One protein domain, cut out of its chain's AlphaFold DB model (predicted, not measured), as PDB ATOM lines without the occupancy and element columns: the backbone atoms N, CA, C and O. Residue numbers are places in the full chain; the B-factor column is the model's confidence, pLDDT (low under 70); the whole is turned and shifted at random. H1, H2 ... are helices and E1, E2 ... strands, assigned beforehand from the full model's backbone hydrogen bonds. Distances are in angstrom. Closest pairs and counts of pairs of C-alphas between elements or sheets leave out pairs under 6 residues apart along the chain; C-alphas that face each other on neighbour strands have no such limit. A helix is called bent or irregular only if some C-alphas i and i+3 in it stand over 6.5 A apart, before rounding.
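Overview. This is residues 118 to 226 of the 406 residues of an uncharacterized protein of Kutzneria buriramensis (UniProt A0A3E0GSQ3). A long two-stranded hairpin, E5 and E6, bent along its length, runs through the middle of the domain, with a small curled sheet of four short strands, E1, E2, E4 and E3, at its side. The short helix H1 follows the sheet and packs on E6, while the short helix H2 lies by the hairpin's open end, where E5 begins and E6 ends; beyond it a looped stretch, residues 206 to 218, leads out to E7. The printed part has 109 residues, with elements in the order E1 E2 E3 E4 H1 E5 E6 H2 E7; both sheets are antiparallel. The class is mostly strand, though under half of the residues are in named elements. The whole is compact, with a radius of gyration of the C-alphas of 14.3 A, and spans 37 by 36 by 22 A.

Along the chain. E1 is residues 123 to 126, 10.0 A long, and begins at C-alpha 123, (208.282, 134.771, 225.253). E2 is residues 129 to 132, E3 residues 144 to 146, and E4 residues 149 to 154, 15.3 A long. H1 is residues 156 to 160. E5, residues 174 to 184, is 27.0 A long and begins at C-alpha 174, (194.401, 128.395, 231.514). E6, residues 187 to 197, is 30.6 A long. H2 is residues 202 to 205, and E7, residues 219 to 222, ends at C-alpha 222, (198.665, 132.848, 244.532).

Arrangement. The sheet runs E1 E2 E4 E3, strongly twisted, and its edge strands are E1 and E3. In the hairpin of E1 and E2, N 124 and O 131 are 2.9 A apart. E4 is staggered: residues 152 to 154 pair with E2, where N 132 and O 152 are 2.8 A apart, and residues 149 to 151 with E3, where N 151 and O 144 are 2.9 A apart. H1 only grazes this sheet, with residues 156 to 159. The closest C-alphas of H1 and E6 are those of Val 158 and Gln 189, 5.8 A. E4 and E5 are near each other. E5 bends by 52 degrees at residue 177; in its hairpin with E6, N 175 and O 196 are 2.8 A apart. The closest C-alphas of E6 and H2 are those of Cys 197 and Val 204, 6.1 A. E7 pairs with no named strand and is apart from E5 and E6. In H1 every O i to N i+4 pair is within hydrogen-bond range; H2 is too short for such a pair.

Size, cuts and confidence. The two C-alphas farthest apart are those of Gly 185 and Gln 226, 50.6 A. The printed part has no cut. The links E2 to E3, H1 to E5 and H2 to E7 are long. Mean pLDDT of the printed part is 91.0; residues 185, 225 and 226 are under 70.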
ATOM      1  N   LYS A 118     203.632 143.649 226.297       86.81
ATOM      2  CA  LYS A 118     202.887 142.447 226.642       86.81
ATOM      3  C   LYS A 118     203.737 141.581 227.560       86.81
ATOM      4  O   LYS A 118     204.733 141.019 227.120       86.81
ATOM      5  N   THR A 119     203.311 141.439 228.806       88.88
ATOM      6  CA  THR A 119     203.867 140.475 229.753       88.88
ATOM      7  C   THR A 119     203.392 139.081 229.342       88.88
ATOM      8  O   THR A 119     202.206 138.773 229.414       88.88
ATOM      9  N   CYS A 120     204.294 138.251 228.815       91.94
ATOM     10  CA  CYS A 120     203.974 136.900 228.354       91.94
ATOM     11  C   CYS A 120     205.116 135.938 228.696       91.94
ATOM     12  O   CYS A 120     206.195 136.013 228.112       91.94
ATOM     13  N   THR A 121     204.870 134.997 229.605       91.88
ATOM     14  CA  THR A 121     205.848 133.978 230.035       91.88
ATOM     15  C   THR A 121     206.249 132.999 228.937       91.88
ATOM     16  O   THR A 121     207.270 132.328 229.054       91.88
ATOM     17  N   TYR A 122     205.498 132.945 227.836       93.44
ATOM     18  CA  TYR A 122     205.844 132.149 226.659       93.44
ATOM     19  C   TYR A 122     206.804 132.868 225.702       93.44
ATOM     20  O   TYR A 122     207.153 132.312 224.662       93.44
ATOM     21  N   GLN A 123     207.228 134.096 226.004       93.12
ATOM     22  CA  GLN A 123     208.282 134.771 225.253       93.12
ATOM     23  C   GLN A 123     209.657 134.318 225.746       93.12
ATOM     24  O   GLN A 123     209.980 134.445 226.925       93.12
ATOM     25  N   ARG A 124     210.508 133.850 224.829       93.81
ATOM     26  CA  ARG A 124     211.909 133.525 225.117       93.81
ATOM     27  C   ARG A 124     212.824 134.353 224.231       93.81
ATOM     28  O   ARG A 124     212.676 134.356 223.012       93.81
ATOM     29  N   LYS A 125     213.782 135.046 224.843       92.56
ATOM     30  CA  LYS A 125     214.842 135.759 224.129       92.56
ATOM     31  C   LYS A 125     216.049 134.838 223.958       92.56
ATOM     32  O   LYS A 125     216.465 134.206 224.923       92.56
ATOM     33  N   SER A 126     216.611 134.789 222.755       89.69
ATOM     34  CA  SER A 126     217.880 134.114 222.470       89.69
ATOM     35  C   SER A 126     218.734 135.045 221.614       89.69
ATOM     36  O   SER A 126     218.390 135.354 220.475       89.69
ATOM     37  N   GLY A 127     219.805 135.587 222.198       90.25
ATOM     38  CA  GLY A 127     220.582 136.652 221.566       90.25
ATOM     39  C   GLY A 127     219.730 137.896 221.279       90.25
ATOM     40  O   GLY A 127     219.198 138.526 222.198       90.25
ATOM     41  N   ARG A 128     219.623 138.270 219.998       92.75
ATOM     42  CA  ARG A 128     218.800 139.404 219.531       92.75
ATOM     43  C   ARG A 128     217.367 139.005 219.180       92.75
ATOM     44  O   ARG A 128     216.518 139.887 219.068       92.75
ATOM     45  N   ASP A 129     217.103 137.712 219.048       93.31
ATOM     46  CA  ASP A 129     215.836 137.191 218.557       93.31
ATOM     47  C   ASP A 129     214.863 136.899 219.702       93.31
ATOM     48  O   ASP A 129     215.251 136.588 220.836       93.31
ATOM     49  N   LEU A 130     213.571 137.009 219.392       94.25
ATOM     50  CA  LEU A 130     212.474 136.711 220.303       94.25
ATOM     51  C   LEU A 130     211.639 135.567 219.726       94.25
ATOM     52  O   LEU A 130     211.268 135.577 218.553       94.25
ATOM     53  N   PHE A 131     211.305 134.597 220.568       95.75
ATOM     54  CA  PHE A 131     210.561 133.405 220.188       95.75
ATOM     55  C   PHE A 131     209.305 133.251 221.041       95.75
ATOM     56  O   PHE A 131     209.290 133.595 222.221       95.75
ATOM     57  N   CYS A 132     208.246 132.721 220.433       95.75
ATOM     58  CA  CYS A 132     207.083 132.198 221.133       95.75
ATOM     59  C   CYS A 132     207.311 130.709 221.419       95.75
ATOM     60  O   CYS A 132     207.519 129.928 220.492       95.75
ATOM     61  N   MET A 133     207.261 130.335 222.696       96.00
ATOM     62  CA  MET A 133     207.462 128.972 223.209       96.00
ATOM     63  C   MET A 133     206.170 128.151 223.282       96.00
ATOM     64  O   MET A 133     206.185 127.030 223.780       96.00
ATOM     65  N   ALA A 134     205.057 128.713 222.813       96.00
ATOM     66  CA  ALA A 134     203.739 128.091 222.817       96.00
ATOM     67  C   ALA A 134     203.171 127.888 221.398       96.00
ATOM     68  O   ALA A 134     201.993 128.167 221.183       96.00
ATOM     69  N   PRO A 135     203.962 127.500 220.379       96.25
ATOM     70  CA  PRO A 135     203.402 127.367 219.044       96.25
ATOM     71  C   PRO A 135     202.425 126.197 218.963       96.25
ATOM     72  O   PRO A 135     202.655 125.144 219.558       96.25
ATOM     73  N   SER A 136     201.362 126.357 218.176       95.00
ATOM     74  CA  SER A 136     200.489 125.233 217.844       95.00
ATOM     75  C   SER A 136     201.232 124.212 216.983       95.00
ATOM     76  O   SER A 136     202.204 124.531 216.288       95.00
ATOM     77  N   GLN A 137     200.761 122.963 216.975       92.31
ATOM     78  CA  GLN A 137     201.386 121.918 216.156       92.31
ATOM     79  C   GLN A 137     201.374 122.263 214.659       92.31
ATOM     80  O   GLN A 137     202.320 121.920 213.944       92.31
ATOM     81  N   HIS A 138     200.339 122.990 214.229       91.44
ATOM     82  CA  HIS A 138     200.109 123.446 212.859       91.44
ATOM     83  C   HIS A 138     200.749 124.804 212.539       91.44
ATOM     84  O   HIS A 138     200.568 125.323 211.437       91.44
ATOM     85  N   ASP A 139     201.500 125.403 213.465       92.69
ATOM     86  CA  ASP A 139     202.194 126.651 213.189       92.69
ATOM     87  C   ASP A 139     203.370 126.425 212.226       92.69
ATOM     88  O   ASP A 139     204.455 125.988 212.615       92.69
ATOM     89  N   GLY A 140     203.177 126.790 210.957       89.69
ATOM     90  CA  GLY A 140     204.203 126.685 209.916       89.69
ATOM     91  C   GLY A 140     205.453 127.544 210.156       89.69
ATOM     92  O   GLY A 140     206.444 127.390 209.445       89.69
ATOM     93  N   LYS A 141     205.442 128.450 211.145       91.25
ATOM     94  CA  LYS A 141     206.620 129.234 211.557       91.25
ATOM     95  C   LYS A 141     207.374 128.622 212.743       91.25
ATOM     96  O   LYS A 141     208.426 129.150 213.108       91.25
ATOM     97  N   ALA A 142     206.888 127.522 213.319       92.31
ATOM     98  CA  ALA A 142     207.522 126.806 214.426       92.31
ATOM     99  C   ALA A 142     208.653 125.889 213.943       92.31
ATOM    100  O   ALA A 142     208.544 124.660 214.012       92.31
ATOM    101  N   ILE A 143     209.711 126.511 213.412       92.19
ATOM    102  CA  ILE A 143     210.859 125.848 212.770       92.19
ATOM    103  C   ILE A 143     212.113 125.795 213.655       92.19
ATOM    104  O   ILE A 143     213.106 125.193 213.262       92.19
ATOM    105  N   TYR A 144     212.083 126.422 214.834       92.25
ATOM    106  CA  TYR A 144     213.209 126.450 215.767       92.25
ATOM    107  C   TYR A 144     212.953 125.541 216.968       92.25
ATOM    108  O   TYR A 144     211.810 125.238 217.321       92.25
ATOM    109  N   THR A 145     214.029 125.134 217.636       91.81
ATOM    110  CA  THR A 145     213.969 124.383 218.891       91.81
ATOM    111  C   THR A 145     214.867 125.045 219.927       91.81
ATOM    112  O   THR A 145     216.045 125.273 219.670       91.81
ATOM    113  N   ILE A 146     214.306 125.348 221.096       85.25
ATOM    114  CA  ILE A 146     215.030 125.877 222.257       85.25
ATOM    115  C   ILE A 146     214.742 124.934 223.421       85.25
ATOM    116  O   ILE A 146     213.578 124.659 223.705       85.25
ATOM    117  N   GLU A 147     215.788 124.410 224.066       86.31
ATOM    118  CA  GLU A 147     215.663 123.472 225.202       86.31
ATOM    119  C   GLU A 147     214.776 122.253 224.868       86.31
ATOM    120  O   GLU A 147     213.950 121.813 225.664       86.31
ATOM    121  N   GLY A 148     214.890 121.736 223.639       86.50
ATOM    122  CA  GLY A 148     214.083 120.607 223.160       86.50
ATOM    123  C   GLY A 148     212.615 120.935 222.852       86.50
ATOM    124  O   GLY A 148     211.875 120.046 222.440       86.50
ATOM    125  N   ARG A 149     212.175 122.193 223.000       87.44
ATOM    126  CA  ARG A 149     210.804 122.633 222.698       87.44
ATOM    127  C   ARG A 149     210.737 123.381 221.372       87.44
ATOM    128  O   ARG A 149     211.562 124.257 221.108       87.44
ATOM    129  N   ARG A 150     209.726 123.066 220.552       92.81
ATOM    130  CA  ARG A 150     209.429 123.821 219.325       92.81
ATOM    131  C   ARG A 150     209.080 125.261 219.680       92.81
ATOM    132  O   ARG A 150     208.349 125.514 220.633       92.81
ATOM    133  N   CYS A 151     209.587 126.196 218.894       95.12
ATOM    134  CA  CYS A 151     209.314 127.611 219.072       95.12
ATOM    135  C   CYS A 151     209.272 128.330 217.727       95.12
ATOM    136  O   CYS A 151     209.818 127.858 216.722       95.12
ATOM    137  N   SER A 152     208.616 129.487 217.724       94.94
ATOM    138  CA  SER A 152     208.380 130.252 216.503       94.94
ATOM    139  C   SER A 152     208.886 131.679 216.630       94.94
ATOM    140  O   SER A 152     208.637 132.310 217.661       94.94
ATOM    141  N   PRO A 153     209.529 132.241 215.592       94.31
ATOM    142  CA  PRO A 153     209.997 133.620 215.621       94.31
ATOM    143  C   PRO A 153     208.850 134.601 215.850       94.31
ATOM    144  O   PRO A 153     207.787 134.527 215.219       94.31
ATOM    145  N   THR A 154     209.069 135.553 216.743       93.12
ATOM    146  CA  THR A 154     208.120 136.618 217.050       93.12
ATOM    147  C   THR A 154     208.858 137.937 217.270       93.12
ATOM    148  O   THR A 154     210.081 138.008 217.250       93.12
ATOM    149  N   SER A 155     208.106 139.010 217.466       92.06
ATOM    150  CA  SER A 155     208.632 140.317 217.847       92.06
ATOM    151  C   SER A 155     207.736 140.929 218.916       92.06
ATOM    152  O   SER A 155     206.633 140.441 219.173       92.06
ATOM    153  N   ARG A 156     208.186 142.017 219.545       90.38
ATOM    154  CA  ARG A 156     207.364 142.748 220.522       90.38
ATOM    155  C   ARG A 156     206.053 143.242 219.907       90.38
ATOM    156  O   ARG A 156     205.010 143.082 220.527       90.38
ATOM    157  N   ALA A 157     206.103 143.750 218.675       89.12
ATOM    158  CA  ALA A 157     204.921 144.190 217.936       89.12
ATOM    159  C   ALA A 157     203.960 143.024 217.656       89.12
ATOM    160  O   ALA A 157     202.785 143.103 217.991       89.12
ATOM    161  N   VAL A 158     204.475 141.901 217.142       91.31
ATOM    162  CA  VAL A 158     203.661 140.708 216.854       91.31
ATOM    163  C   VAL A 158     203.044 140.127 218.130       91.31
ATOM    164  O   VAL A 158     201.891 139.704 218.131       91.31
ATOM    165  N   CYS A 159     203.791 140.116 219.235       91.06
ATOM    166  CA  CYS A 159     203.260 139.672 220.515       91.06
ATOM    167  C   CYS A 159     202.184 140.614 221.044       91.06
ATOM    168  O   CYS A 159     201.192 140.104 221.550       91.06
ATOM    169  N   ARG A 160     202.344 141.940 220.927       88.31
ATOM    170  CA  ARG A 160     201.360 142.922 221.413       88.31
ATOM    171  C   ARG A 160     199.963 142.663 220.847       88.31
ATOM    172  O   ARG A 160     199.002 142.692 221.606       88.31
ATOM    173  N   GLU A 161     199.890 142.312 219.568       88.94
ATOM    174  CA  GLU A 161     198.640 142.007 218.856       88.94
ATOM    175  C   GLU A 161     198.107 140.584 219.123       88.94
ATOM    176  O   GLU A 161     197.018 140.224 218.681       88.94
ATOM    177  N   CYS A 162     198.850 139.741 219.847       91.81
ATOM    178  CA  CYS A 162     198.400 138.391 220.171       91.81
ATOM    179  C   CYS A 162     197.206 138.415 221.132       91.81
ATOM    180  O   CYS A 162     197.241 139.103 222.152       91.81
ATOM    181  N   THR A 163     196.189 137.596 220.863       92.06
ATOM    182  CA  THR A 163     194.946 137.548 221.652       92.06
ATOM    183  C   THR A 163     195.075 136.849 223.008       92.06
ATOM    184  O   THR A 163     194.149 136.924 223.813       92.06
ATOM    185  N   LEU A 164     196.212 136.202 223.302       94.81
ATOM    186  CA  LEU A 164     196.463 135.617 224.621       94.81
ATOM    187  C   LEU A 164     196.477 136.738 225.667       94.81
ATOM    188  O   LEU A 164     197.231 137.695 225.480       94.81
ATOM    189  N   PRO A 165     195.707 136.669 226.762       94.12
ATOM    190  CA  PRO A 165     195.813 137.669 227.818       94.12
ATOM    191  C   PRO A 165     197.237 137.755 228.381       94.12
ATOM    192  O   PRO A 165     198.035 136.825 228.254       94.12
ATOM    193  N   HIS A 166     197.585 138.891 228.979       92.88
ATOM    194  CA  HIS A 166     198.914 139.036 229.561       92.88
ATOM    195  C   HIS A 166     199.060 138.127 230.786       92.88
ATOM    196  O   HIS A 166     198.114 137.955 231.554       92.88
ATOM    197  N   THR A 167     200.257 137.588 231.005       91.69
ATOM    198  CA  THR A 167     200.523 136.663 232.110       91.69
ATOM    199  C   THR A 167     200.228 137.272 233.479       91.69
ATOM    200  O   THR A 167     199.856 136.544 234.390       91.69
ATOM    201  N   ASP A 168     200.342 138.590 233.634       87.50
ATOM    202  CA  ASP A 168     200.072 139.277 234.904       87.50
ATOM    203  C   ASP A 168     198.578 139.391 235.265       87.50
ATOM    204  O   ASP A 168     198.254 139.888 236.337       87.50
ATOM    205  N   TYR A 169     197.658 138.936 234.404       91.25
ATOM    206  CA  TYR A 169     196.219 138.906 234.720       91.25
ATOM    207  C   TYR A 169     195.417 137.805 233.995       91.25
ATOM    208  O   TYR A 169     194.183 137.778 234.061       91.25
ATOM    209  N   ILE A 170     196.093 136.888 233.295       95.19
ATOM    210  CA  ILE A 170     195.489 135.672 232.736       95.19
ATOM    211  C   ILE A 170     195.046 134.724 233.862       95.19
ATOM    212  O   ILE A 170     195.645 134.709 234.940       95.19
ATOM    213  N   CYS A 171     193.987 133.952 233.615       96.81
ATOM    214  CA  CYS A 171     193.500 132.915 234.531       96.81
ATOM    215  C   CYS A 171     194.598 131.881 234.820       96.81
ATOM    216  O   CYS A 171     195.218 131.389 233.877       96.81
ATOM    217  N   SER A 172     194.791 131.503 236.086       95.69
ATOM    218  CA  SER A 172     195.746 130.443 236.457       95.69
ATOM    219  C   SER A 172     195.339 129.070 235.925       95.69
ATOM    220  O   SER A 172     196.199 128.242 235.656       95.69
ATOM    221  N   HIS A 173     194.039 128.847 235.702       95.62
ATOM    222  CA  HIS A 173     193.517 127.582 235.170       95.62
ATOM    223  C   HIS A 173     193.615 127.469 233.646       95.62
ATOM    224  O   HIS A 173     193.180 126.462 233.090       95.62
ATOM    225  N   LEU A 174     194.127 128.490 232.946       96.56
ATOM    226  CA  LEU A 174     194.401 128.395 231.514       96.56
ATOM    227  C   LEU A 174     195.771 127.751 231.306       96.56
ATOM    228  O   LEU A 174     196.809 128.375 231.529       96.56
ATOM    229  N   LEU A 175     195.760 126.515 230.823       94.88
ATOM    230  CA  LEU A 175     196.951 125.709 230.603       94.88
ATOM    231  C   LEU A 175     197.207 125.505 229.111       94.88
ATOM    232  O   LEU A 175     196.288 125.502 228.295       94.88
ATOM    233  N   HIS A 176     198.479 125.299 228.767       93.81
ATOM    234  CA  HIS A 176     198.916 124.885 227.428       93.81
ATOM    235  C   HIS A 176     198.297 125.700 226.273       93.81
ATOM    236  O   HIS A 176     197.672 125.115 225.388       93.81
ATOM    237  N   PRO A 177     198.433 127.041 226.253       95.75
ATOM    238  CA  PRO A 177     197.980 127.813 225.108       95.75
ATOM    239  C   PRO A 177     198.740 127.380 223.853       95.75
ATOM    240  O   PRO A 177     199.945 127.139 223.887       95.75
ATOM    241  N   GLU A 178     198.032 127.340 222.737       95.81
ATOM    242  CA  GLU A 178     198.570 127.032 221.422       95.81
ATOM    243  C   GLU A 178     198.443 128.261 220.530       95.81
ATOM    244  O   GLU A 178     197.350 128.791 220.323       95.81
ATOM    245  N   ILE A 179     199.566 128.727 219.988       95.81
ATOM    246  CA  ILE A 179     199.658 129.960 219.210       95.81
ATOM    247  C   ILE A 179     199.954 129.633 217.747       95.81
ATOM    248  O   ILE A 179     201.029 129.137 217.409       95.81
ATOM    249  N   GLY A 180     199.014 129.950 216.862       93.88
ATOM    250  CA  GLY A 180     199.176 129.843 215.413       93.88
ATOM    251  C   GLY A 180     199.718 131.128 214.781       93.88
ATOM    252  O   GLY A 180     199.605 132.218 215.350       93.88
ATOM    253  N   SER A 181     200.291 131.004 213.582       90.94
ATOM    254  CA  SER A 181     200.575 132.144 212.701       90.94
ATOM    255  C   SER A 181     199.437 132.334 211.704       90.94
ATOM    256  O   SER A 181     199.078 131.391 211.003       90.94
ATOM    257  N   VAL A 182     198.931 133.560 211.578       86.25
ATOM    258  CA  VAL A 182     197.956 133.943 210.548       86.25
ATOM    259  C   VAL A 182     198.595 134.996 209.651       86.25
ATOM    260  O   VAL A 182     199.141 135.979 210.148       86.25
ATOM    261  N   ALA A 183     198.574 134.787 208.336       82.88
ATOM    262  CA  ALA A 183     199.050 135.780 207.378       82.88
ATOM    263  C   ALA A 183     197.914 136.758 207.042       82.88
ATOM    264  O   ALA A 183     196.857 136.337 206.583       82.88
ATOM    265  N   ALA A 184     198.142 138.055 207.243       71.94
ATOM    266  CA  ALA A 184     197.208 139.122 206.902       71.94
ATOM    267  C   ALA A 184     197.975 140.277 206.237       71.94
ATOM    268  O   ALA A 184     198.840 140.900 206.849       71.94
ATOM    269  N   GLY A 185     197.694 140.542 204.956       63.88
ATOM    270  CA  GLY A 185     198.278 141.681 204.229       63.88
ATOM    271  C   GLY A 185     199.809 141.666 204.104       63.88
ATOM    272  O   GLY A 185     200.428 142.723 204.112       63.88
ATOM    273  N   GLY A 186     200.440 140.486 204.041       70.62
ATOM    274  CA  GLY A 186     201.905 140.343 203.968       70.62
ATOM    275  C   GLY A 186     202.628 140.420 205.320       70.62
ATOM    276  O   GLY A 186     203.813 140.099 205.399       70.62
ATOM    277  N   LEU A 187     201.915 140.760 206.394       73.50
ATOM    278  CA  LEU A 187     202.381 140.642 207.773       73.50
ATOM    279  C   LEU A 187     201.835 139.347 208.381       73.50
ATOM    280  O   LEU A 187     200.775 138.859 207.987       73.50
ATOM    281  N   TYR A 188     202.555 138.763 209.339       81.44
ATOM    282  CA  TYR A 188     202.029 137.643 210.116       81.44
ATOM    283  C   TYR A 188     201.655 138.108 211.519       81.44
ATOM    284  O   TYR A 188     202.389 138.856 212.165       81.44
ATOM    285  N   GLN A 189     200.505 137.643 211.983       88.62
ATOM    286  CA  GLN A 189     200.000 137.852 213.329       88.62
ATOM    287  C   GLN A 189     200.006 136.530 214.091       88.62
ATOM    288  O   GLN A 189     200.040 135.445 213.504       88.62
ATOM    289  N   ARG A 190     200.007 136.628 215.419       89.62
ATOM    290  CA  ARG A 190     199.947 135.479 216.320       89.62
ATOM    291  C   ARG A 190     198.565 135.416 216.933       89.62
ATOM    292  O   ARG A 190     198.154 136.365 217.588       89.62
ATOM    293  N   GLN A 191     197.881 134.295 216.780       91.75
ATOM    294  CA  GLN A 191     196.555 134.103 217.353       91.75
ATOM    295  C   GLN A 191     196.553 132.857 218.225       91.75
ATOM    296  O   GLN A 191     197.175 131.855 217.873       91.75
ATOM    297  N   VAL A 192     195.856 132.916 219.358       93.25
ATOM    298  CA  VAL A 192     195.601 131.705 220.138       93.25
ATOM    299  C   VAL A 192     194.584 130.849 219.394       93.25
ATOM    300  O   VAL A 192     193.500 131.329 219.072       93.25
ATOM    301  N   VAL A 193     194.948 129.604 219.103       93.81
ATOM    302  CA  VAL A 193     194.106 128.635 218.382       93.81
ATOM    303  C   VAL A 193     193.572 127.528 219.292       93.81
ATOM    304  O   VAL A 193     192.612 126.857 218.929       93.81
ATOM    305  N   GLY A 194     194.159 127.364 220.477       94.56
ATOM    306  CA  GLY A 194     193.751 126.365 221.458       94.56
ATOM    307  C   GLY A 194     194.312 126.667 222.845       94.56
ATOM    308  O   GLY A 194     195.259 127.438 222.986       94.56
ATOM    309  N   ALA A 195     193.686 126.094 223.864       96.56
ATOM    310  CA  ALA A 195     194.158 126.044 225.245       96.56
ATOM    311  C   ALA A 195     193.352 124.974 225.995       96.56
ATOM    312  O   ALA A 195     192.279 124.564 225.545       96.56
ATOM    313  N   LEU A 196     193.848 124.555 227.155       96.38
ATOM    314  CA  LEU A 196     193.140 123.680 228.082       96.38
ATOM    315  C   LEU A 196     192.712 124.469 229.322       96.38
ATOM    316  O   LEU A 196     193.371 125.427 229.722       96.38
ATOM    317  N   CYS A 197     191.599 124.059 229.928       96.31
ATOM    318  CA  CYS A 197     191.204 124.538 231.247       96.31
ATOM    319  C   CYS A 197     191.428 123.427 232.262       96.31
ATOM    320  O   CYS A 197     190.854 122.351 232.103       96.31
ATOM    321  N   ASP A 198     192.204 123.708 233.305       94.75
ATOM    322  CA  ASP A 198     192.490 122.743 234.373       94.75
ATOM    323  C   ASP A 198     191.211 122.288 235.099       94.75
ATOM    324  O   ASP A 198     191.033 121.124 235.438       94.75
ATOM    325  N   GLN A 199     190.241 123.197 235.222       93.38
ATOM    326  CA  GLN A 199     188.926 122.925 235.808       93.38
ATOM    327  C   GLN A 199     187.911 122.329 234.814       93.38
ATOM    328  O   GLN A 199     186.747 122.141 235.160       93.38
ATOM    329  N   GLY A 200     188.296 122.080 233.557       93.69
ATOM    330  CA  GLY A 200     187.395 121.529 232.536       93.69
ATOM    331  C   GLY A 200     186.291 122.485 232.060       93.69
ATOM    332  O   GLY A 200     185.324 122.050 231.432       93.69
ATOM    333  N   MET A 201     186.413 123.790 232.325       92.50
ATOM    334  CA  MET A 201     185.394 124.779 231.958       92.50
ATOM    335  C   MET A 201     185.351 125.013 230.443       92.50
ATOM    336  O   MET A 201     186.352 125.375 229.822       92.50
ATOM    337  N   SER A 202     184.163 124.908 229.841       93.31
ATOM    338  CA  SER A 202     183.959 125.132 228.398       93.31
ATOM    339  C   SER A 202     184.180 126.585 227.962       93.31
ATOM    340  O   SER A 202     184.460 126.832 226.787       93.31
ATOM    341  N   ALA A 203     184.117 127.534 228.905       92.12
ATOM    342  CA  ALA A 203     184.386 128.956 228.690       92.12
ATOM    343  C   ALA A 203     185.771 129.217 228.065       92.12
ATOM    344  O   ALA A 203     185.951 130.197 227.345       92.12
ATOM    345  N   VAL A 204     186.732 128.301 228.248       93.94
ATOM    346  CA  VAL A 204     188.069 128.382 227.636       93.94
ATOM    347  C   VAL A 204     188.044 128.469 226.108       93.94
ATOM    348  O   VAL A 204     189.022 128.903 225.520       93.94
ATOM    349  N   ARG A 205     186.930 128.130 225.442       92.25
ATOM    350  CA  ARG A 205     186.760 128.344 223.992       92.25
ATOM    351  C   ARG A 205     186.900 129.814 223.582       92.25
ATOM    352  O   ARG A 205     187.322 130.092 222.465       92.25
ATOM    353  N   GLU A 206     186.600 130.749 224.480       94.38
ATOM    354  CA  GLU A 206     186.849 132.182 224.304       94.38
ATOM    355  C   GLU A 206     188.107 132.596 225.081       94.38
ATOM    356  O   GLU A 206     188.044 133.310 226.080       94.38
ATOM    357  N   ILE A 207     189.270 132.116 224.637       94.19
ATOM    358  CA  ILE A 207     190.561 132.230 225.343       94.19
ATOM    359  C   ILE A 207     190.915 133.683 225.706       94.19
ATOM    360  O   ILE A 207     191.428 133.965 226.790       94.19
ATOM    361  N   GLN A 208     190.595 134.635 224.833       92.81
ATOM    362  CA  GLN A 208     190.802 136.067 225.062       92.81
ATOM    363  C   GLN A 208     190.037 136.614 226.282       92.81
ATOM    364  O   GLN A 208     190.391 137.672 226.801       92.81
ATOM    365  N   GLN A 209     189.006 135.904 226.754       95.12
ATOM    366  CA  GLN A 209     188.221 136.240 227.944       95.12
ATOM    367  C   GLN A 209     188.699 135.506 229.210       95.12
ATOM    368  O   GLN A 209     188.190 135.778 230.297       95.12
ATOM    369  N   CYS A 210     189.713 134.634 229.133       96.50
ATOM    370  CA  CYS A 210     190.340 133.989 230.297       96.50
ATOM    371  C   CYS A 210     191.256 134.958 231.066       96.50
ATOM    372  O   CYS A 210     192.444 134.709 231.267       96.50
ATOM    373  N   ARG A 211     190.700 136.090 231.486       95.44
ATOM    374  CA  ARG A 211     191.381 137.208 232.139       95.44
ATOM    375  C   ARG A 211     190.451 137.878 233.147       95.44
ATOM    376  O   ARG A 211     189.235 137.733 233.027       95.44
ATOM    377  N   ALA A 212     191.004 138.635 234.091       94.94
ATOM    378  CA  ALA A 212     190.187 139.394 235.039       94.94
ATOM    379  C   ALA A 212     189.173 140.277 234.289       94.94
ATOM    380  O   ALA A 212     189.530 140.925 233.304       94.94
ATOM    381  N   GLY A 213     187.912 140.273 234.725       93.06
ATOM    382  CA  GLY A 213     186.822 141.000 234.062       93.06
ATOM    383  C   GLY A 213     186.278 140.375 232.769       93.06
ATOM    384  O   GLY A 213     185.369 140.955 232.183       93.06
ATOM    385  N   GLY A 214     186.811 139.232 232.322       94.88
ATOM    386  CA  GLY A 214     186.267 138.441 231.216       94.88
ATOM    387  C   GLY A 214     185.256 137.412 231.721       94.88
ATOM    388  O   GLY A 214     184.126 137.756 232.065       94.88
ATOM    389  N   HIS A 215     185.663 136.146 231.794       95.69
ATOM    390  CA  HIS A 215     184.809 135.068 232.302       95.69
ATOM    391  C   HIS A 215     184.547 135.172 233.807       95.69
ATOM    392  O   HIS A 215     185.444 135.490 234.586       95.69
ATOM    393  N   SER A 216     183.335 134.808 234.234       94.06
ATOM    394  CA  SER A 216     182.954 134.768 235.655       94.06
ATOM    395  C   SER A 216     183.708 133.702 236.458       94.06
ATOM    396  O   SER A 216     183.869 133.856 237.663       94.06
ATOM    397  N   CYS A 217     184.199 132.648 235.798       94.62
ATOM    398  CA  CYS A 217     185.040 131.616 236.406       94.62
ATOM    399  C   CYS A 217     186.531 131.988 236.469       94.62
ATOM    400  O   CYS A 217     187.355 131.134 236.792       94.62
ATOM    401  N   TRP A 218     186.913 133.223 236.120       96.81
ATOM    402  CA  TRP A 218     188.308 133.645 236.213       96.81
ATOM    403  C   TRP A 218     188.806 133.570 237.659       96.81
ATOM    404  O   TRP A 218     188.203 134.143 238.567       96.81
ATOM    405  N   GLN A 219     189.944 132.904 237.835       96.12
ATOM    406  CA  GLN A 219     190.638 132.778 239.106       96.12
ATOM    407  C   GLN A 219     192.138 132.934 238.899       96.12
ATOM    408  O   GLN A 219     192.694 132.561 237.857       96.12
ATOM    409  N   ARG A 220     192.799 133.463 239.921       95.62
ATOM    410  CA  ARG A 220     194.242 133.612 239.980       95.62
ATOM    411  C   ARG A 220     194.754 132.977 241.265       95.62
ATOM    412  O   ARG A 220     194.465 133.466 242.351       95.62
ATOM    413  N   LEU A 221     195.468 131.870 241.118       93.19
ATOM    414  CA  LEU A 221     196.131 131.178 242.216       93.19
ATOM    415  C   LEU A 221     197.363 131.980 242.628       93.19
ATOM    416  O   LEU A 221     198.144 132.393 241.768       93.19
ATOM    417  N   VAL A 222     197.505 132.201 243.928       89.94
ATOM    418  CA  VAL A 222     198.665 132.848 244.532       89.94
ATOM    419  C   VAL A 222     199.406 131.796 245.332       89.94
ATOM    420  O   VAL A 222     198.862 131.230 246.281       89.94
ATOM    421  N   GLU A 223     200.645 131.530 244.937       81.56
ATOM    422  CA  GLU A 223     201.552 130.720 245.738       81.56
ATOM    423  C   GLU A 223     201.961 131.556 246.951       81.56
ATOM    424  O   GLU A 223     202.563 132.621 246.819       81.56
ATOM    425  N   LEU A 224     201.561 131.108 248.138       76.44
ATOM    426  CA  LEU A 224     202.037 131.699 249.379       76.44
ATOM    427  C   LEU A 224     203.503 131.318 249.538       76.44
ATOM    428  O   LEU A 224     203.830 130.129 249.565       76.44
ATOM    429  N   GLU A 225     204.373 132.321 249.637       60.53
ATOM    430  CA  GLU A 225     205.780 132.093 249.932       60.53
ATOM    431  C   GLU A 225     205.848 131.468 251.326       60.53
ATOM    432  O   GLU A 225     205.547 132.105 252.339       60.53
ATOM    433  N   GLN A 226     206.165 130.173 251.385       57.91
ATOM    434  CA  GLN A 226     206.470 129.563 252.668       57.91
ATOM    435  C   GLN A 226     207.712 130.275 253.195       57.91
ATOM    436  O   GLN A 226     208.680 130.402 252.439       57.91
TER     437      GLN A 226